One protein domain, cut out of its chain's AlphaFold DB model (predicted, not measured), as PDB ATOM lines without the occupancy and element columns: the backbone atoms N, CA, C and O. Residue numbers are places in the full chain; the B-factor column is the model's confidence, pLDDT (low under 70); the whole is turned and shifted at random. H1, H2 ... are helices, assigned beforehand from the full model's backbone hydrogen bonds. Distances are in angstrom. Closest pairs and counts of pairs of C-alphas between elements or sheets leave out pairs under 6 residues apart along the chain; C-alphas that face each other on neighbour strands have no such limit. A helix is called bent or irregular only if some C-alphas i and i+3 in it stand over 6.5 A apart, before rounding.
ATOM      1  N   SER A 219     151.414 141.001 110.650       87.56
ATOM      2  CA  SER A 219     150.002 140.756 110.323       87.56
ATOM      3  C   SER A 219     149.765 140.478 108.834       87.56
ATOM      4  O   SER A 219     148.993 139.585 108.502       87.56
ATOM      5  N   HIS A 220     150.454 141.188 107.936       91.88
ATOM      6  CA  HIS A 220     150.340 140.977 106.491       91.88
ATOM      7  C   HIS A 220     151.197 139.800 106.006       91.88
ATOM      8  O   HIS A 220     150.774 139.023 105.157       91.88
ATOM      9  N   CYS A 221     152.417 139.645 106.524       94.19
ATOM     10  CA  CYS A 221     153.367 138.650 106.020       94.19
ATOM     11  C   CYS A 221     153.078 137.216 106.494       94.19
ATOM     12  O   CYS A 221     153.553 136.260 105.874       94.19
ATOM     13  N   LEU A 222     152.247 137.049 107.529       92.94
ATOM     14  CA  LEU A 222     151.702 135.748 107.929       92.94
ATOM     15  C   LEU A 222     150.793 135.119 106.860       92.94
ATOM     16  O   LEU A 222     150.559 133.913 106.914       92.94
ATOM     17  N   ALA A 223     150.346 135.874 105.848       95.69
ATOM     18  CA  ALA A 223     149.538 135.347 104.748       95.69
ATOM     19  C   ALA A 223     150.180 134.129 104.053       95.69
ATOM     20  O   ALA A 223     149.469 133.196 103.672       95.69
ATOM     21  N   TYR A 224     151.511 134.096 103.925       97.31
ATOM     22  CA  TYR A 224     152.221 132.953 103.340       97.31
ATOM     23  C   TYR A 224     152.201 131.726 104.260       97.31
ATOM     24  O   TYR A 224     151.961 130.618 103.781       97.31
ATOM     25  N   LEU A 225     152.370 131.906 105.578       95.31
ATOM     26  CA  LEU A 225     152.251 130.815 106.555       95.31
ATOM     27  C   LEU A 225     150.837 130.226 106.548       95.31
ATOM     28  O   LEU A 225     150.682 129.006 106.503       95.31
ATOM     29  N   SER A 226     149.809 131.075 106.494       95.81
ATOM     30  CA  SER A 226     148.405 130.649 106.389       95.81
ATOM     31  C   SER A 226     148.092 129.886 105.094       95.81
ATOM     32  O   SER A 226     147.075 129.203 105.008       95.81
ATOM     33  N   ASN A 227     148.966 129.966 104.085       97.50
ATOM     34  CA  ASN A 227     148.871 129.230 102.820       97.50
ATOM     35  C   ASN A 227     149.887 128.074 102.710       97.50
ATOM     36  O   ASN A 227     150.002 127.450 101.652       97.50
ATOM     37  N   SER A 228     150.580 127.727 103.798       97.31
ATOM     38  CA  SER A 228     151.551 126.622 103.831       97.31
ATOM     39  C   SER A 228     150.941 125.246 103.564       97.31
ATOM     40  O   SER A 228     151.661 124.314 103.224       97.31
ATOM     41  N   TRP A 229     149.616 125.116 103.644       97.38
ATOM     42  CA  TRP A 229     148.896 123.885 103.327       97.38
ATOM     43  C   TRP A 229     148.921 123.512 101.835       97.38
ATOM     44  O   TRP A 229     148.606 122.377 101.503       97.38
ATOM     45  N   TRP A 230     149.299 124.423 100.930       97.56
ATOM     46  CA  TRP A 230     149.462 124.117  99.497       97.56
ATOM     47  C   TRP A 230     150.721 124.725  98.873       97.56
ATOM     48  O   TRP A 230     151.176 124.249  97.835       97.56
ATOM     49  N   LEU A 231     151.308 125.756  99.490       98.25
ATOM     50  CA  LEU A 231     152.593 126.299  99.062       98.25
ATOM     51  C   LEU A 231     153.769 125.444  99.565       98.25
ATOM     52  O   LEU A 231     153.678 124.892 100.667       98.25
ATOM     53  N   PRO A 232     154.893 125.387  98.825       98.19
ATOM     54  CA  PRO A 232     156.128 124.776  99.312       98.19
ATOM     55  C   PRO A 232     156.639 125.517 100.548       98.19
ATOM     56  O   PRO A 232     156.698 126.747 100.546       98.19
ATOM     57  N   LEU A 233     157.050 124.800 101.590       97.38
ATOM     58  CA  LEU A 233     157.570 125.357 102.842       97.38
ATOM     59  C   LEU A 233     158.797 126.243 102.607       97.38
ATOM     60  O   LEU A 233     158.910 127.307 103.215       97.38
ATOM     61  N   ALA A 234     159.674 125.856 101.678       97.06
ATOM     62  CA  ALA A 234     160.803 126.682 101.262       97.06
ATOM     63  C   ALA A 234     160.346 128.042 100.708       97.06
ATOM     64  O   ALA A 234     160.853 129.088 101.116       97.06
ATOM     65  N   TYR A 235     159.337 128.042  99.832       97.88
ATOM     66  CA  TYR A 235     158.774 129.279  99.300       97.88
ATOM     67  C   TYR A 235     158.041 130.086 100.375       97.88
ATOM     68  O   TYR A 235     158.209 131.297 100.422       97.88
ATOM     69  N   VAL A 236     157.282 129.443 101.269       98.06
ATOM     70  CA  VAL A 236     156.623 130.112 102.407       98.06
ATOM     71  C   VAL A 236     157.650 130.859 103.253       98.06
ATOM     72  O   VAL A 236     157.479 132.047 103.506       98.06
ATOM     73  N   ASN A 237     158.748 130.195 103.621       97.12
ATOM     74  CA  ASN A 237     159.855 130.810 104.344       97.12
ATOM     75  C   ASN A 237     160.400 132.039 103.602       97.12
ATOM     76  O   ASN A 237     160.460 133.140 104.150       97.12
ATOM     77  N   ASN A 238     160.768 131.848 102.334       97.12
ATOM     78  CA  ASN A 238     161.419 132.879 101.533       97.12
ATOM     79  C   ASN A 238     160.488 134.071 101.287       97.12
ATOM     80  O   ASN A 238     160.907 135.215 101.436       97.12
ATOM     81  N   ALA A 239     159.215 133.822 100.982       97.00
ATOM     82  CA  ALA A 239     158.218 134.852 100.733       97.00
ATOM     83  C   ALA A 239     157.847 135.621 102.010       97.00
ATOM     84  O   ALA A 239     157.717 136.844 101.964       97.00
ATOM     85  N   THR A 240     157.756 134.953 103.166       97.19
ATOM     86  CA  THR A 240     157.574 135.636 104.455       97.19
ATOM     87  C   THR A 240     158.774 136.514 104.792       97.19
ATOM     88  O   THR A 240     158.587 137.687 105.117       97.19
ATOM     89  N   CYS A 241     160.002 136.001 104.661       96.06
ATOM     90  CA  CYS A 241     161.210 136.801 104.871       96.06
ATOM     91  C   CYS A 241     161.270 137.996 103.907       96.06
ATOM     92  O   CYS A 241     161.532 139.118 104.339       96.06
ATOM     93  N   ALA A 242     160.993 137.786 102.617       95.12
ATOM     94  CA  ALA A 242     160.953 138.847 101.612       95.12
ATOM     95  C   ALA A 242     159.919 139.915 101.979       95.12
ATOM     96  O   ALA A 242     160.238 141.096 102.028       95.12
ATOM     97  N   CYS A 243     158.702 139.499 102.328       96.00
ATOM     98  CA  CYS A 243     157.630 140.392 102.746       96.00
ATOM     99  C   CYS A 243     158.027 141.272 103.939       96.00
ATOM    100  O   CYS A 243     157.660 142.445 103.971       96.00
ATOM    101  N   LEU A 244     158.789 140.740 104.896       94.44
ATOM    102  CA  LEU A 244     159.240 141.485 106.074       94.44
ATOM    103  C   LEU A 244     160.438 142.402 105.799       94.44
ATOM    104  O   LEU A 244     160.572 143.427 106.458       94.44
ATOM    105  N   THR A 245     161.322 142.022 104.873       91.88
ATOM    106  CA  THR A 245     162.644 142.656 104.714       91.88
ATOM    107  C   THR A 245     162.772 143.560 103.493       91.88
ATOM    108  O   THR A 245     163.730 144.335 103.423       91.88
ATOM    109  N   THR A 246     161.843 143.498 102.535       90.00
ATOM    110  CA  THR A 246     161.818 144.469 101.436       90.00
ATOM    111  C   THR A 246     161.388 145.853 101.945       90.00
ATOM    112  O   THR A 246     160.499 145.934 102.799       90.00
ATOM    113  N   PRO A 247     162.002 146.944 101.441       88.19
ATOM    114  CA  PRO A 247     161.761 148.298 101.943       88.19
ATOM    115  C   PRO A 247     160.288 148.726 101.910       88.19
ATOM    116  O   PRO A 247     159.525 148.311 101.037       88.19
ATOM    117  N   ASP A 248     159.906 149.597 102.846       91.69
ATOM    118  CA  ASP A 248     158.588 150.242 102.880       91.69
ATOM    119  C   ASP A 248     158.539 151.404 101.878       91.69
ATOM    120  O   ASP A 248     158.655 152.577 102.233       91.69
ATOM    121  N   VAL A 249     158.430 151.059 100.595       88.38
ATOM    122  CA  VAL A 249     158.341 152.018  99.487       88.38
ATOM    123  C   VAL A 249     157.193 151.655  98.544       88.38
ATOM    124  O   VAL A 249     156.831 150.479  98.462       88.38
ATOM    125  N   PRO A 250     156.612 152.619  97.801       90.56
ATOM    126  CA  PRO A 250     155.401 152.384  97.012       90.56
ATOM    127  C   PRO A 250     155.480 151.191  96.047       90.56
ATOM    128  O   PRO A 250     154.568 150.368  96.016       90.56
ATOM    129  N   THR A 251     156.585 151.044  95.315       90.38
ATOM    130  CA  THR A 251     156.809 149.935  94.369       90.38
ATOM    131  C   THR A 251     156.850 148.579  95.080       90.38
ATOM    132  O   THR A 251     156.097 147.671  94.733       90.38
ATOM    133  N   ALA A 252     157.651 148.447  96.141       91.69
ATOM    134  CA  ALA A 252     157.760 147.218  96.929       91.69
ATOM    135  C   ALA A 252     156.457 146.865  97.668       91.69
ATOM    136  O   ALA A 252     156.090 145.693  97.761       91.69
ATOM    137  N   ASN A 253     155.730 147.869  98.161       94.56
ATOM    138  CA  ASN A 253     154.438 147.679  98.815       94.56
ATOM    139  C   ASN A 253     153.375 147.189  97.832       94.56
ATOM    140  O   ASN A 253     152.605 146.287  98.174       94.56
ATOM    141  N   CYS A 254     153.352 147.750  96.620       95.69
ATOM    142  CA  CYS A 254     152.506 147.264  95.538       95.69
ATOM    143  C   CYS A 254     152.841 145.802  95.219       95.69
ATOM    144  O   CYS A 254     151.947 144.960  95.252       95.69
ATOM    145  N   VAL A 255     154.126 145.456  95.032       95.44
ATOM    146  CA  VAL A 255     154.540 144.065  94.755       95.44
ATOM    147  C   VAL A 255     154.054 143.127  95.858       95.44
ATOM    148  O   VAL A 255     153.488 142.072  95.569       95.44
ATOM    149  N   ARG A 256     154.227 143.516  97.128       96.00
ATOM    150  CA  ARG A 256     153.775 142.729  98.281       96.00
ATOM    151  C   ARG A 256     152.266 142.469  98.227       96.00
ATOM    152  O   ARG A 256     151.856 141.326  98.421       96.00
ATOM    153  N   GLN A 257     151.459 143.488  97.926       96.88
ATOM    154  CA  GLN A 257     150.007 143.352  97.777       96.88
ATOM    155  C   GLN A 257     149.647 142.436  96.606       96.88
ATOM    156  O   GLN A 257     148.960 141.433  96.793       96.88
ATOM    157  N   THR A 258     150.176 142.720  95.415       96.94
ATOM    158  CA  THR A 258     149.863 141.964  94.199       96.94
ATOM    159  C   THR A 258     150.211 140.485  94.341       96.94
ATOM    160  O   THR A 258     149.435 139.627  93.925       96.94
ATOM    161  N   LEU A 259     151.341 140.145  94.967       97.56
ATOM    162  CA  LEU A 259     151.703 138.747  95.208       97.56
ATOM    163  C   LEU A 259     150.713 138.040  96.142       97.56
ATOM    164  O   LEU A 259     150.353 136.888  95.887       97.56
ATOM    165  N   GLN A 260     150.243 138.714  97.195       97.31
ATOM    166  CA  GLN A 260     149.233 138.143  98.086       97.31
ATOM    167  C   GLN A 260     147.877 137.993  97.387       97.31
ATOM    168  O   GLN A 260     147.238 136.950  97.527       97.31
ATOM    169  N   ASP A 261     147.471 138.955  96.559       96.88
ATOM    170  CA  ASP A 261     146.231 138.870  95.781       96.88
ATOM    171  C   ASP A 261     146.265 137.721  94.772       96.88
ATOM    172  O   ASP A 261     145.300 136.964  94.633       96.88
ATOM    173  N   ARG A 262     147.399 137.525  94.093       95.69
ATOM    174  CA  ARG A 262     147.584 136.433  93.126       95.69
ATOM    175  C   ARG A 262     147.652 135.059  93.796       95.69
ATOM    176  O   ARG A 262     147.080 134.090  93.288       95.69
ATOM    177  N   MET A 263     148.260 134.973  94.978       96.81
ATOM    178  CA  MET A 263     148.212 133.781  95.830       96.81
ATOM    179  C   MET A 263     146.774 133.478  96.294       96.81
ATOM    180  O   MET A 263     146.307 132.335  96.214       96.81
ATOM    181  N   ASN A 264     146.029 134.492  96.734       95.06
ATOM    182  CA  ASN A 264     144.654 134.337  97.214       95.06
ATOM    183  C   ASN A 264     143.701 133.925  96.085       95.06
ATOM    184  O   ASN A 264     142.940 132.970  96.256       95.06
ATOM    185  N   SER A 265     143.828 134.552  94.916       94.50
ATOM    186  CA  SER A 265     143.044 134.259  93.707       94.50
ATOM    187  C   SER A 265     143.470 132.989  92.962       94.50
ATOM    188  O   SER A 265     142.842 132.622  91.969       94.50
ATOM    189  N   THR A 266     144.505 132.279  93.427       91.94
ATOM    190  CA  THR A 266     144.911 131.010  92.809       91.94
ATOM    191  C   THR A 266     143.739 130.008  92.827       91.94
ATOM    192  O   THR A 266     143.140 129.801  93.890       91.94
ATOM    193  N   PRO A 267     143.392 129.375  91.684       92.50
ATOM    194  CA  PRO A 267     142.222 128.506  91.586       92.50
ATOM    195  C   PRO A 267     142.219 127.366  92.606       92.50
ATOM    196  O   PRO A 267     143.250 126.740  92.857       92.50
ATOM    197  N   ARG A 268     141.035 127.041  93.144       95.44
ATOM    198  CA  ARG A 268     140.872 125.979  94.153       95.44
ATOM    199  C   ARG A 268     141.399 124.623  93.682       95.44
ATOM    200  O   ARG A 268     142.016 123.928  94.478       95.44
ATOM    201  N   TRP A 269     141.198 124.269  92.411       92.44
ATOM    202  CA  TRP A 269     141.692 123.003  91.858       92.44
ATOM    203  C   TRP A 269     143.224 122.920  91.911       92.44
ATOM    204  O   TRP A 269     143.761 121.894  92.309       92.44
ATOM    205  N   LEU A 270     143.928 124.017  91.607       91.44
ATOM    206  CA  LEU A 270     145.389 124.071  91.653       91.44
ATOM    207  C   LEU A 270     145.878 123.959  93.098       91.44
ATOM    208  O   LEU A 270     146.749 123.139  93.382       91.44
ATOM    209  N   LYS A 271     145.265 124.717  94.021       96.06
ATOM    210  CA  LYS A 271     145.567 124.602  95.456       96.06
ATOM    211  C   LYS A 271     145.338 123.175  95.962       96.06
ATOM    212  O   LYS A 271     146.176 122.655  96.684       96.06
ATOM    213  N   GLY A 272     144.251 122.527  95.538       97.12
ATOM    214  CA  GLY A 272     143.936 121.139  95.881       97.12
ATOM    215  C   GLY A 272     144.970 120.139  95.360       97.12
ATOM    216  O   GLY A 272     145.446 119.306  96.126       97.12
ATOM    217  N   MET A 273     145.381 120.250  94.092       95.88
ATOM    218  CA  MET A 273     146.436 119.393  93.535       95.88
ATOM    219  C   MET A 273     147.774 119.579  94.257       95.88
ATOM    220  O   MET A 273     148.443 118.596  94.558       95.88
ATOM    221  N   ALA A 274     148.163 120.822  94.554       97.25
ATOM    222  CA  ALA A 274     149.398 121.110  95.278       97.25
ATOM    223  C   ALA A 274     149.345 120.605  96.729       97.25
ATOM    224  O   ALA A 274     150.304 120.001  97.207       97.25
ATOM    225  N   ALA A 275     148.204 120.782  97.403       98.38
ATOM    226  CA  ALA A 275     147.962 120.261  98.744       98.38
ATOM    227  C   ALA A 275     148.073 118.729  98.800       98.38
ATOM    228  O   ALA A 275     148.655 118.192  99.740       98.38
ATOM    229  N   ALA A 276     147.602 118.021  97.768       97.88
ATOM    230  CA  ALA A 276     147.717 116.564  97.683       97.88
ATOM    231  C   ALA A 276     149.174 116.063  97.638       97.88
ATOM    232  O   ALA A 276     149.437 114.925  98.016       97.88
ATOM    233  N   GLN A 277     150.129 116.904  97.223       98.06
ATOM    234  CA  GLN A 277     151.556 116.562  97.188       98.06
ATOM    235  C   GLN A 277     152.281 116.838  98.513       98.06
ATOM    236  O   GLN A 277     153.402 116.374  98.706       98.06
ATOM    237  N   LYS A 278     151.668 117.573  99.450       97.19
ATOM    238  CA  LYS A 278     152.303 117.985 100.715       97.19
ATOM    239  C   LYS A 278     152.831 116.846 101.590       97.19
ATOM    240  O   LYS A 278     153.879 117.057 102.197       97.19
ATOM    241  N   PRO A 279     152.210 115.651 101.653       97.06
ATOM    242  CA  PRO A 279     152.786 114.533 102.402       97.06
ATOM    243  C   PRO A 279     154.192 114.127 101.931       97.06
ATOM    244  O   PRO A 279     154.952 113.564 102.713       97.06
ATOM    245  N   LEU A 280     154.555 114.423 100.675       97.69
ATOM    246  CA  LEU A 280     155.875 114.103 100.132       97.69
ATOM    247  C   LEU A 280     156.980 115.042 100.644       97.69
ATOM    248  O   LEU A 280     158.150 114.667 100.622       97.69
ATOM    249  N   GLU A 281     156.623 116.252 101.079       96.88
ATOM    250  CA  GLU A 281     157.568 117.319 101.426       96.88
ATOM    251  C   GLU A 281     158.255 117.104 102.779       96.88
ATOM    252  O   GLU A 281     159.388 117.528 102.980       96.88
ATOM    253  N   THR A 282     157.587 116.442 103.723       93.56
ATOM    254  CA  THR A 282     158.124 116.218 105.074       93.56
ATOM    255  C   THR A 282     158.890 114.905 105.210       93.56
ATOM    256  O   THR A 282     159.507 114.665 106.247       93.56
ATOM    257  N   ASN A 283     158.885 114.059 104.177       94.81
ATOM    258  CA  ASN A 283     159.582 112.779 104.174       94.81
ATOM    259  C   ASN A 283     160.836 112.846 103.275       94.81
ATOM    260  O   ASN A 283     160.705 112.996 102.056       94.81
ATOM    261  N   PRO A 284     162.052 112.677 103.835       96.00
ATOM    262  CA  PRO A 284     163.299 112.734 103.071       96.00
ATOM    263  C   PRO A 284     163.360 111.782 101.871       96.00
ATOM    264  O   PRO A 284     163.966 112.124 100.858       96.00
ATOM    265  N   ALA A 285     162.717 110.612 101.952       97.81
ATOM    266  CA  ALA A 285     162.706 109.631 100.865       97.81
ATOM    267  C   ALA A 285     161.874 110.092  99.655       97.81
ATOM    268  O   ALA A 285     162.156 109.704  98.524       97.81
ATOM    269  N   THR A 286     160.860 110.929  99.877       97.69
ATOM    270  CA  THR A 286     159.957 111.431  98.827       97.69
ATOM    271  C   THR A 286     160.205 112.890  98.455       97.69
ATOM    272  O   THR A 286     159.681 113.361  97.445       97.69
ATOM    273  N   LEU A 287     161.036 113.601  99.221       96.38
ATOM    274  CA  LEU A 287     161.371 115.004  98.996       96.38
ATOM    275  C   LEU A 287     161.889 115.296  97.572       96.38
ATOM    276  O   LEU A 287     161.454 116.295  96.996       96.38
ATOM    277  N   PRO A 288     162.727 114.452  96.930       97.56
ATOM    278  CA  PRO A 288     163.135 114.687  95.543       97.56
ATOM    279  C   PRO A 288     161.960 114.691  94.554       97.56
ATOM    280  O   PRO A 288     161.916 115.529  93.652       97.56
ATOM    281  N   ALA A 289     160.977 113.802  94.741       97.06
ATOM    282  CA  ALA A 289     159.769 113.769  93.917       97.06
ATOM    283  C   ALA A 289     158.899 115.014  94.155       97.06
ATOM    284  O   ALA A 289     158.388 115.604  93.201       97.06
ATOM    285  N   TYR A 290     158.800 115.469  95.409       98.12
ATOM    286  CA  TYR A 290     158.140 116.732  95.734       98.12
ATOM    287  C   TYR A 290     158.833 117.925  95.064       98.12
ATOM    288  O   TYR A 290     158.171 118.741  94.429       98.12
ATOM    289  N   HIS A 291     160.165 118.012  95.129       97.50
ATOM    290  CA  HIS A 291     160.929 119.067  94.458       97.50
ATOM    291  C   HIS A 291     160.706 119.066  92.945       97.50
ATOM    292  O   HIS A 291     160.488 120.133  92.372       97.50
ATOM    293  N   ALA A 292     160.691 117.895  92.302       93.38
ATOM    294  CA  ALA A 292     160.391 117.784  90.876       93.38
ATOM    295  C   ALA A 292     158.979 118.300  90.545       93.38
ATOM    296  O   ALA A 292     158.804 119.055  89.584       93.38
ATOM    297  N   PHE A 293     157.981 117.962  91.370       95.06
ATOM    298  CA  PHE A 293     156.630 118.513  91.251       95.06
ATOM    299  C   PHE A 293     156.624 120.040  91.402       95.06
ATOM    300  O   PHE A 293     156.081 120.735  90.541       95.06
ATOM    301  N   VAL A 294     157.261 120.580  92.448       96.00
ATOM    302  CA  VAL A 294     157.340 122.029  92.691       96.00
ATOM    303  C   VAL A 294     157.961 122.736  91.490       96.00
ATOM    304  O   VAL A 294     157.341 123.648  90.949       96.00
ATOM    305  N   GLN A 295     159.120 122.273  91.023       89.62
ATOM    306  CA  GLN A 295     159.859 122.862  89.903       89.62
ATOM    307  C   GLN A 295     159.087 122.821  88.582       89.62
ATOM    308  O   GLN A 295     159.213 123.738  87.771       89.62
ATOM    309  N   THR A 296     158.272 121.786  88.374       77.75
ATOM    310  CA  THR A 296     157.508 121.602  87.133       77.75
ATOM    311  C   THR A 296     156.181 122.359  87.148       77.75
ATOM    312  O   THR A 296     155.789 122.926  86.132       77.75
ATOM    313  N   PHE A 297     155.483 122.397  88.287       84.69
ATOM    314  CA  PHE A 297     154.104 122.895  88.359       84.69
ATOM    315  C   PHE A 297     153.956 124.220  89.105       84.69
ATOM    316  O   PHE A 297     153.190 125.086  88.678       84.69
ATOM    317  N   LEU A 298     154.670 124.404  90.217       91.31
ATOM    318  CA  LEU A 298     154.503 125.582  91.070       91.31
ATOM    319  C   LEU A 298     155.502 126.687  90.733       91.31
ATOM    320  O   LEU A 298     155.104 127.846  90.650       91.31
ATOM    321  N   THR A 299     156.766 126.359  90.472       89.38
ATOM    322  CA  THR A 299     157.816 127.340  90.165       89.38
ATOM    323  C   THR A 299     157.495 128.207  88.944       89.38
ATOM    324  O   THR A 299     157.605 129.426  89.082       89.38
ATOM    325  N   PRO A 300     157.013 127.683  87.794       83.50
ATOM    326  CA  PRO A 300     156.630 128.529  86.658       83.50
ATOM    327  C   PRO A 300     155.515 129.513  87.015       83.50
ATOM    328  O   PRO A 300     155.559 130.690  86.658       83.50
ATOM    329  N   ARG A 301     154.520 129.038  87.770       89.38
ATOM    330  CA  ARG A 301     153.341 129.813  88.158       89.38
ATOM    331  C   ARG A 301     153.671 130.880  89.206       89.38
ATOM    332  O   ARG A 301     153.150 131.989  89.103       89.38
ATOM    333  N   ILE A 302     154.526 130.561  90.180       93.19
ATOM    334  CA  ILE A 302     155.037 131.499  91.189       93.19
ATOM    335  C   ILE A 302     155.939 132.540  90.521       93.19
ATOM    336  O   ILE A 302     155.783 133.731  90.770       93.19
ATOM    337  N   TYR A 303     156.846 132.125  89.636       88.56
ATOM    338  CA  TYR A 303     157.691 133.050  88.884       88.56
ATOM    339  C   TYR A 303     156.855 134.033  88.061       88.56
ATOM    340  O   TYR A 303     157.076 135.240  88.131       88.56
ATOM    341  N   ASN A 304     155.846 133.536  87.339       84.94
ATOM    342  CA  ASN A 304     154.962 134.383  86.547       84.94
ATOM    343  C   ASN A 304     154.202 135.406  87.408       84.94
ATOM    344  O   ASN A 304     154.009 136.540  86.979       84.94
ATOM    345  N   ASP A 305     153.821 135.054  88.638       92.19
ATOM    346  CA  ASP A 305     153.238 136.029  89.567       92.19
ATOM    347  C   ASP A 305     154.189 137.160  89.918       92.19
ATOM    348  O   ASP A 305     153.748 138.302  90.007       92.19
ATOM    349  N   HIS A 306     155.476 136.864  90.084       93.19
ATOM    350  CA  HIS A 306     156.476 137.891  90.348       93.19
ATOM    351  C   HIS A 306     156.746 138.734  89.114       93.19
ATOM    352  O   HIS A 306     156.841 139.948  89.234       93.19
ATOM    353  N   VAL A 307     156.798 138.134  87.925       84.75
ATOM    354  CA  VAL A 307     156.908 138.896  86.674       84.75
ATOM    355  C   VAL A 307     155.746 139.884  86.547       84.75
ATOM    356  O   VAL A 307     155.975 141.066  86.298       84.75
ATOM    357  N   VAL A 308     154.513 139.424  86.781       82.25
ATOM    358  CA  VAL A 308     153.319 140.280  86.751       82.25
ATOM    359  C   VAL A 308     153.378 141.353  87.835       82.25
ATOM    360  O   VAL A 308     153.201 142.525  87.523       82.25
ATOM    361  N   ALA A 309     153.682 140.986  89.083       92.56
ATOM    362  CA  ALA A 309     153.754 141.940  90.186       92.56
ATOM    363  C   ALA A 309     154.801 143.032  89.926       92.56
ATOM    364  O   ALA A 309     154.510 144.208  90.085       92.56
ATOM    365  N   TYR A 310     155.998 142.672  89.465       89.81
ATOM    366  CA  TYR A 310     157.049 143.647  89.173       89.81
ATOM    367  C   TYR A 310     156.669 144.572  88.014       89.81
ATOM    368  O   TYR A 310     156.881 145.781  88.097       89.81
ATOM    369  N   ARG A 311     156.062 144.024  86.955       85.88
ATOM    370  CA  ARG A 311     155.563 144.808  85.819       85.88
ATOM    371  C   ARG A 311     154.486 145.804  86.250       85.88
ATOM    372  O   ARG A 311     154.548 146.968  85.860       85.88
ATOM    373  N   ASP A 312     153.510 145.349  87.028       86.75
ATOM    374  CA  ASP A 312     152.346 146.149  87.422       86.75
ATOM    375  C   ASP A 312     152.698 147.172  88.519       86.75
ATOM    376  O   ASP A 312     152.040 148.203  88.644       86.75
ATOM    377  N   CYS A 313     153.783 146.933  89.258       90.94
ATOM    378  CA  CYS A 313     154.251 147.777  90.356       90.94
ATOM    379  C   CYS A 313     155.498 148.602  90.027       90.94
ATOM    380  O   CYS A 313     156.223 149.012  90.935       90.94
ATOM    381  N   CYS A 314     155.732 148.877  88.742       86.00
ATOM    382  CA  CYS A 314     156.779 149.792  88.281       86.00
ATOM    383  C   CYS A 314     158.200 149.379  88.712       86.00
ATOM    384  O   CYS A 314     159.012 150.230  89.063       86.00
ATOM    385  N   CYS A 315     158.500 148.079  88.684       82.81
ATOM    386  CA  CYS A 315     159.809 147.518  89.018       82.81
ATOM    387  C   CYS A 315     160.532 147.073  87.730       82.81
ATOM    388  O   CYS A 315     160.374 145.922  87.312       82.81
ATOM    389  N   PRO A 316     161.320 147.948  87.075       65.88
ATOM    390  CA  PRO A 316     161.791 147.712  85.713       65.88
ATOM    391  C   PRO A 316     162.862 146.616  85.610       65.88
ATOM    392  O   PRO A 316     162.971 145.985  84.565       65.88
ATOM    393  N   SER A 317     163.591 146.306  86.693       73.50
ATOM    394  CA  SER A 317     164.541 145.181  86.697       73.50
ATOM    395  C   SER A 317     163.864 143.810  86.595       73.50
ATOM    396  O   SER A 317     164.531 142.819  86.312       73.50
ATOM    397  N   GLY A 318     162.570 143.723  86.926       81.19
ATOM    398  CA  GLY A 318     161.902 142.446  87.155       81.19
ATOM    399  C   GLY A 318     162.448 141.675  88.371       81.19
ATOM    400  O   GLY A 318     163.344 142.155  89.078       81.19
ATOM    401  N   PRO A 319     161.880 140.489  88.655       83.50
ATOM    402  CA  PRO A 319     162.408 139.587  89.671       83.50
ATOM    403  C   PRO A 319     163.718 138.932  89.204       83.50
ATOM    404  O   PRO A 319     164.055 138.965  88.020       83.50
ATOM    405  N   ALA A 320     164.406 138.241  90.119       81.50
ATOM    406  CA  ALA A 320     165.549 137.394  89.768       81.50
ATOM    407  C   ALA A 320     165.205 136.417  88.630       81.50
ATOM    408  O   ALA A 320     164.065 135.963  88.513       81.50
ATOM    409  N   SER A 321     166.201 136.067  87.812       77.56
ATOM    410  CA  SER A 321     166.010 135.191  86.649       77.56
ATOM    411  C   SER A 321     165.404 133.831  87.018       77.56
ATOM    412  O   SER A 321     165.688 133.279  88.082       77.56
ATOM    413  N   TYR A 322     164.603 133.250  86.117       76.81
ATOM    414  CA  TYR A 322     163.922 131.965  86.338       76.81
ATOM    415  C   TYR A 322     164.816 130.830  86.893       76.81
ATOM    416  O   TYR A 322     164.365 130.130  87.796       76.81
ATOM    417  N   PRO A 323     166.081 130.642  86.458       78.88
ATOM    418  CA  PRO A 323     166.955 129.627  87.053       78.88
ATOM    419  C   PRO A 323     167.139 129.763  88.570       78.88
ATOM    420  O   PRO A 323     167.175 128.756  89.272       78.88
ATOM    421  N   ALA A 324     167.186 130.989  89.105       79.38
ATOM    422  CA  ALA A 324     167.267 131.212  90.549       79.38
ATOM    423  C   ALA A 324     165.993 130.744  91.276       79.38
ATOM    424  O   ALA A 324     166.054 130.284  92.418       79.38
ATOM    425  N   TRP A 325     164.839 130.803  90.604       85.00
ATOM    426  CA  TRP A 325     163.545 130.449  91.187       85.00
ATOM    427  C   TRP A 325     163.397 128.970  91.510       85.00
ATOM    428  O   TRP A 325     162.671 128.633  92.443       85.00
ATOM    429  N   ILE A 326     164.143 128.105  90.820       81.81
ATOM    430  CA  ILE A 326     164.256 126.681  91.154       81.81
ATOM    431  C   ILE A 326     164.651 126.536  92.631       81.81
ATOM    432  O   ILE A 326     163.963 125.851  93.393       81.81
ATOM    433  N   GLY A 327     165.691 127.264  93.051       87.12
ATOM    434  CA  GLY A 327     166.147 127.320  94.439       87.12
ATOM    435  C   GLY A 327     165.175 128.064  95.353       87.12
ATOM    436  O   GLY A 327     164.821 127.541  96.403       87.12
ATOM    437  N   VAL A 328     164.660 129.229  94.941       91.19
ATOM    438  CA  VAL A 328     163.717 130.032  95.756       91.19
ATOM    439  C   VAL A 328     162.482 129.232  96.182       91.19
ATOM    440  O   VAL A 328     161.946 129.466  97.263       91.19
ATOM    441  N   THR A 329     162.024 128.283  95.362       95.94
ATOM    442  CA  THR A 329     160.841 127.469  95.679       95.94
ATOM    443  C   THR A 329     161.127 126.146  96.387       95.94
ATOM    444  O   THR A 329     160.182 125.524  96.863       95.94
ATOM    445  N   THR A 330     162.387 125.710  96.475       95.31
ATOM    446  CA  THR A 330     162.752 124.385  97.027       95.31
ATOM    447  C   THR A 330     163.767 124.436  98.166       95.31
ATOM    448  O   THR A 330     163.878 123.480  98.926       95.31
ATOM    449  N   VAL A 331     164.469 125.555  98.346       94.88
ATOM    450  CA  VAL A 331     165.477 125.738  99.392       94.88
ATOM    451  C   VAL A 331     165.084 126.917 100.286       94.88
ATOM    452  O   VAL A 331     164.964 128.043  99.791       94.88
ATOM    453  N   PRO A 332     164.872 126.706 101.599       94.75
ATOM    454  CA  PRO A 332     164.664 127.810 102.524       94.75
ATOM    455  C   PRO A 332     165.967 128.607 102.668       94.75
ATOM    456  O   PRO A 332     167.020 128.068 102.999       94.75
ATOM    457  N   ILE A 333     165.888 129.908 102.420       93.00
ATOM    458  CA  ILE A 333     166.991 130.853 102.550       93.00
ATOM    459  C   ILE A 333     166.927 131.446 103.953       93.00
ATOM    460  O   ILE A 333     165.923 132.036 104.359       93.00
ATOM    461  N   GLN A 334     168.018 131.285 104.692       91.75
ATOM    462  CA  GLN A 334     168.198 131.827 106.031       91.75
ATOM    463  C   GLN A 334     169.599 132.449 106.150       91.75
ATOM    464  O   GLN A 334     170.525 131.972 105.491       91.75
ATOM    465  N   PRO A 335     169.781 133.494 106.977       94.44
ATOM    466  CA  PRO A 335     168.746 134.216 107.731       94.44
ATOM    467  C   PRO A 335     167.808 135.032 106.818       94.44
ATOM    468  O   PRO A 335     168.156 135.315 105.673       94.44
ATOM    469  N   CYS A 336     166.650 135.489 107.318       91.00
ATOM    470  CA  CYS A 336     165.753 136.362 106.535       91.00
ATOM    471  C   CYS A 336     166.456 137.610 105.958       91.00
ATOM    472  O   CYS A 336     166.068 138.096 104.896       91.00
ATOM    473  N   SER A 337     167.508 138.121 106.608       89.31
ATOM    474  CA  SER A 337     168.305 139.240 106.085       89.31
ATOM    475  C   SER A 337     169.004 138.916 104.759       89.31
ATOM    476  O   SER A 337     169.164 139.814 103.929       89.31
ATOM    477  N   LEU A 338     169.361 137.649 104.519       90.38
ATOM    478  CA  LEU A 338     169.936 137.194 103.256       90.38
ATOM    479  C   LEU A 338     168.907 137.247 102.122       90.38
ATOM    480  O   LEU A 338     169.255 137.639 101.014       90.38
ATOM    481  N   VAL A 339     167.636 136.939 102.402       89.88
ATOM    482  CA  VAL A 339     166.542 137.087 101.425       89.88
ATOM    483  C   VAL A 339     166.391 138.544 100.994       89.88
ATOM    484  O   VAL A 339     166.340 138.840  99.803       89.88
ATOM    485  N   GLY A 340     166.372 139.471 101.954       85.06
ATOM    486  CA  GLY A 340     166.323 140.899 101.643       85.06
ATOM    487  C   GLY A 340     167.514 141.336 100.784       85.06
ATOM    488  O   GLY A 340     167.334 142.033  99.789       85.06
ATOM    489  N   LEU A 341     168.727 140.886 101.122       84.94
ATOM    490  CA  LEU A 341     169.947 141.216 100.381       84.94
ATOM    491  C   LEU A 341     169.937 140.684  98.939       84.94
ATOM    492  O   LEU A 341     170.296 141.421  98.022       84.94
ATOM    493  N   THR A 342     169.500 139.443  98.716       82.44
ATOM    494  CA  THR A 342     169.446 138.870  97.363       82.44
ATOM    495  C   THR A 342     168.409 139.568  96.490       82.44
ATOM    496  O   THR A 342     168.692 139.820  95.322       82.44
ATOM    497  N   ILE A 343     167.260 139.972  97.039       84.38
ATOM    498  CA  ILE A 343     166.256 140.753  96.295       84.38
ATOM    499  C   ILE A 343     166.823 142.115  95.886       84.38
ATOM    500  O   ILE A 343     166.701 142.505  94.728       84.38
ATOM    501  N   ARG A 344     167.522 142.813  96.790       77.94
ATOM    502  CA  ARG A 344     168.177 144.092  96.465       77.94
ATOM    503  C   ARG A 344     169.205 143.980  95.339       77.94
ATOM    504  O   ARG A 344     169.434 144.949  94.623       77.94
ATOM    505  N   HIS A 345     169.848 142.825  95.208       76.12
ATOM    506  CA  HIS A 345     170.894 142.621  94.215       76.12
ATOM    507  C   HIS A 345     170.353 142.085  92.881       76.12
ATOM    508  O   HIS A 345     170.775 142.544  91.827       76.12
ATOM    509  N   PHE A 346     169.402 141.148  92.913       73.88
ATOM    510  CA  PHE A 346     168.959 140.402  91.729       73.88
ATOM    511  C   PHE A 346     167.518 140.697  91.282       73.88
ATOM    512  O   PHE A 346     167.101 140.184  90.249       73.88
ATOM    513  N   GLY A 347     166.742 141.481  92.034       68.31
ATOM    514  CA  GLY A 347     165.340 141.780  91.727       68.31
ATOM    515  C   GLY A 347     164.871 143.084  92.370       68.31
ATOM    516  O   GLY A 347     163.909 143.093  93.130       68.31
ATOM    517  N   SER A 348     165.590 144.184  92.137       72.56
ATOM    518  CA  SER A 348     165.303 145.481  92.764       72.56
ATOM    519  C   SER A 348     164.367 146.350  91.925       72.56
ATOM    520  O   SER A 348     164.701 146.743  90.812       72.56
TER     521      SER A 348
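What this domain is: This is residues 219 to 348 of the 356 residues of the protein "DUF4157 domain-containing protein" of Puniceicoccaceae bacterium (UniProt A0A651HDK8). H1 and the long, kinked H4 both run along the long axis of a compact helical body, with short H5 bridging them. H2 packs on the last part of H4, H3 on its first part at one end of the body, and H6 crosses H1. The printed part has 130 residues, with six named helices in order H1 to H6 and no named strand: all helix. The radius of gyration of the C-alphas is 14.0 A and the spans are 41 by 29 by 28 A.

How they stand to each other: H1, residues 233 to 245, and H2, residues 250 to 264, are close but not clearly touching, C-alphas 243 and 256 being closest at 6.3 A. H3, residues 268 to 280, and H4, residues 287 to 312, form a helical hairpin, a steep tilt of 39 degrees, closest at C-alphas 280 and 290, 5.6 A. H4, the hub, touches H2 with residues 305 to 312 alone, closest at C-alphas 255 and 309, 5.1 A. With residues 291 to 303 alone it touches H5, residues 322 to 330, closest at C-alphas 295 and 326, 6.0 A. H1 touches H5 with residues 233 to 238 alone, closest at C-alphas 235 and 329, 4.5 A. H6, residues 336 to 346, touches H1 about perpendicular at 80 degrees, closest at C-alphas 241 and 336, 4.9 A. H1 and H4 are apart. Every O i to N i+4 pair is within hydrogen-bond range in H1, H2 and H6, against 5 of 9 in H3, 19 of 22 in H4 and 3 of 5 in H5.

Where its parts are: H1 begins at C-alpha 233 (157.570, 125.357, 102.842) and is 18.1 A long; H2 is 21.0 A. H3, 20.0 A, is irregular, with C-alphas 276 and 279 7.2 A apart. H4, 34.4 A, has a kink of 43 degrees near residue 294. H6 ends at C-alpha 346 (168.959, 140.402, 91.729).

The domain as a whole: The C-alphas farthest apart, of Pro 250 and Ala 285, are 43.5 A apart. The printed part has no cut and no long link. Residues 219 to 232 hold no named element. Mean pLDDT of the printed part is 91.3; residues 316 and 347 are under 70.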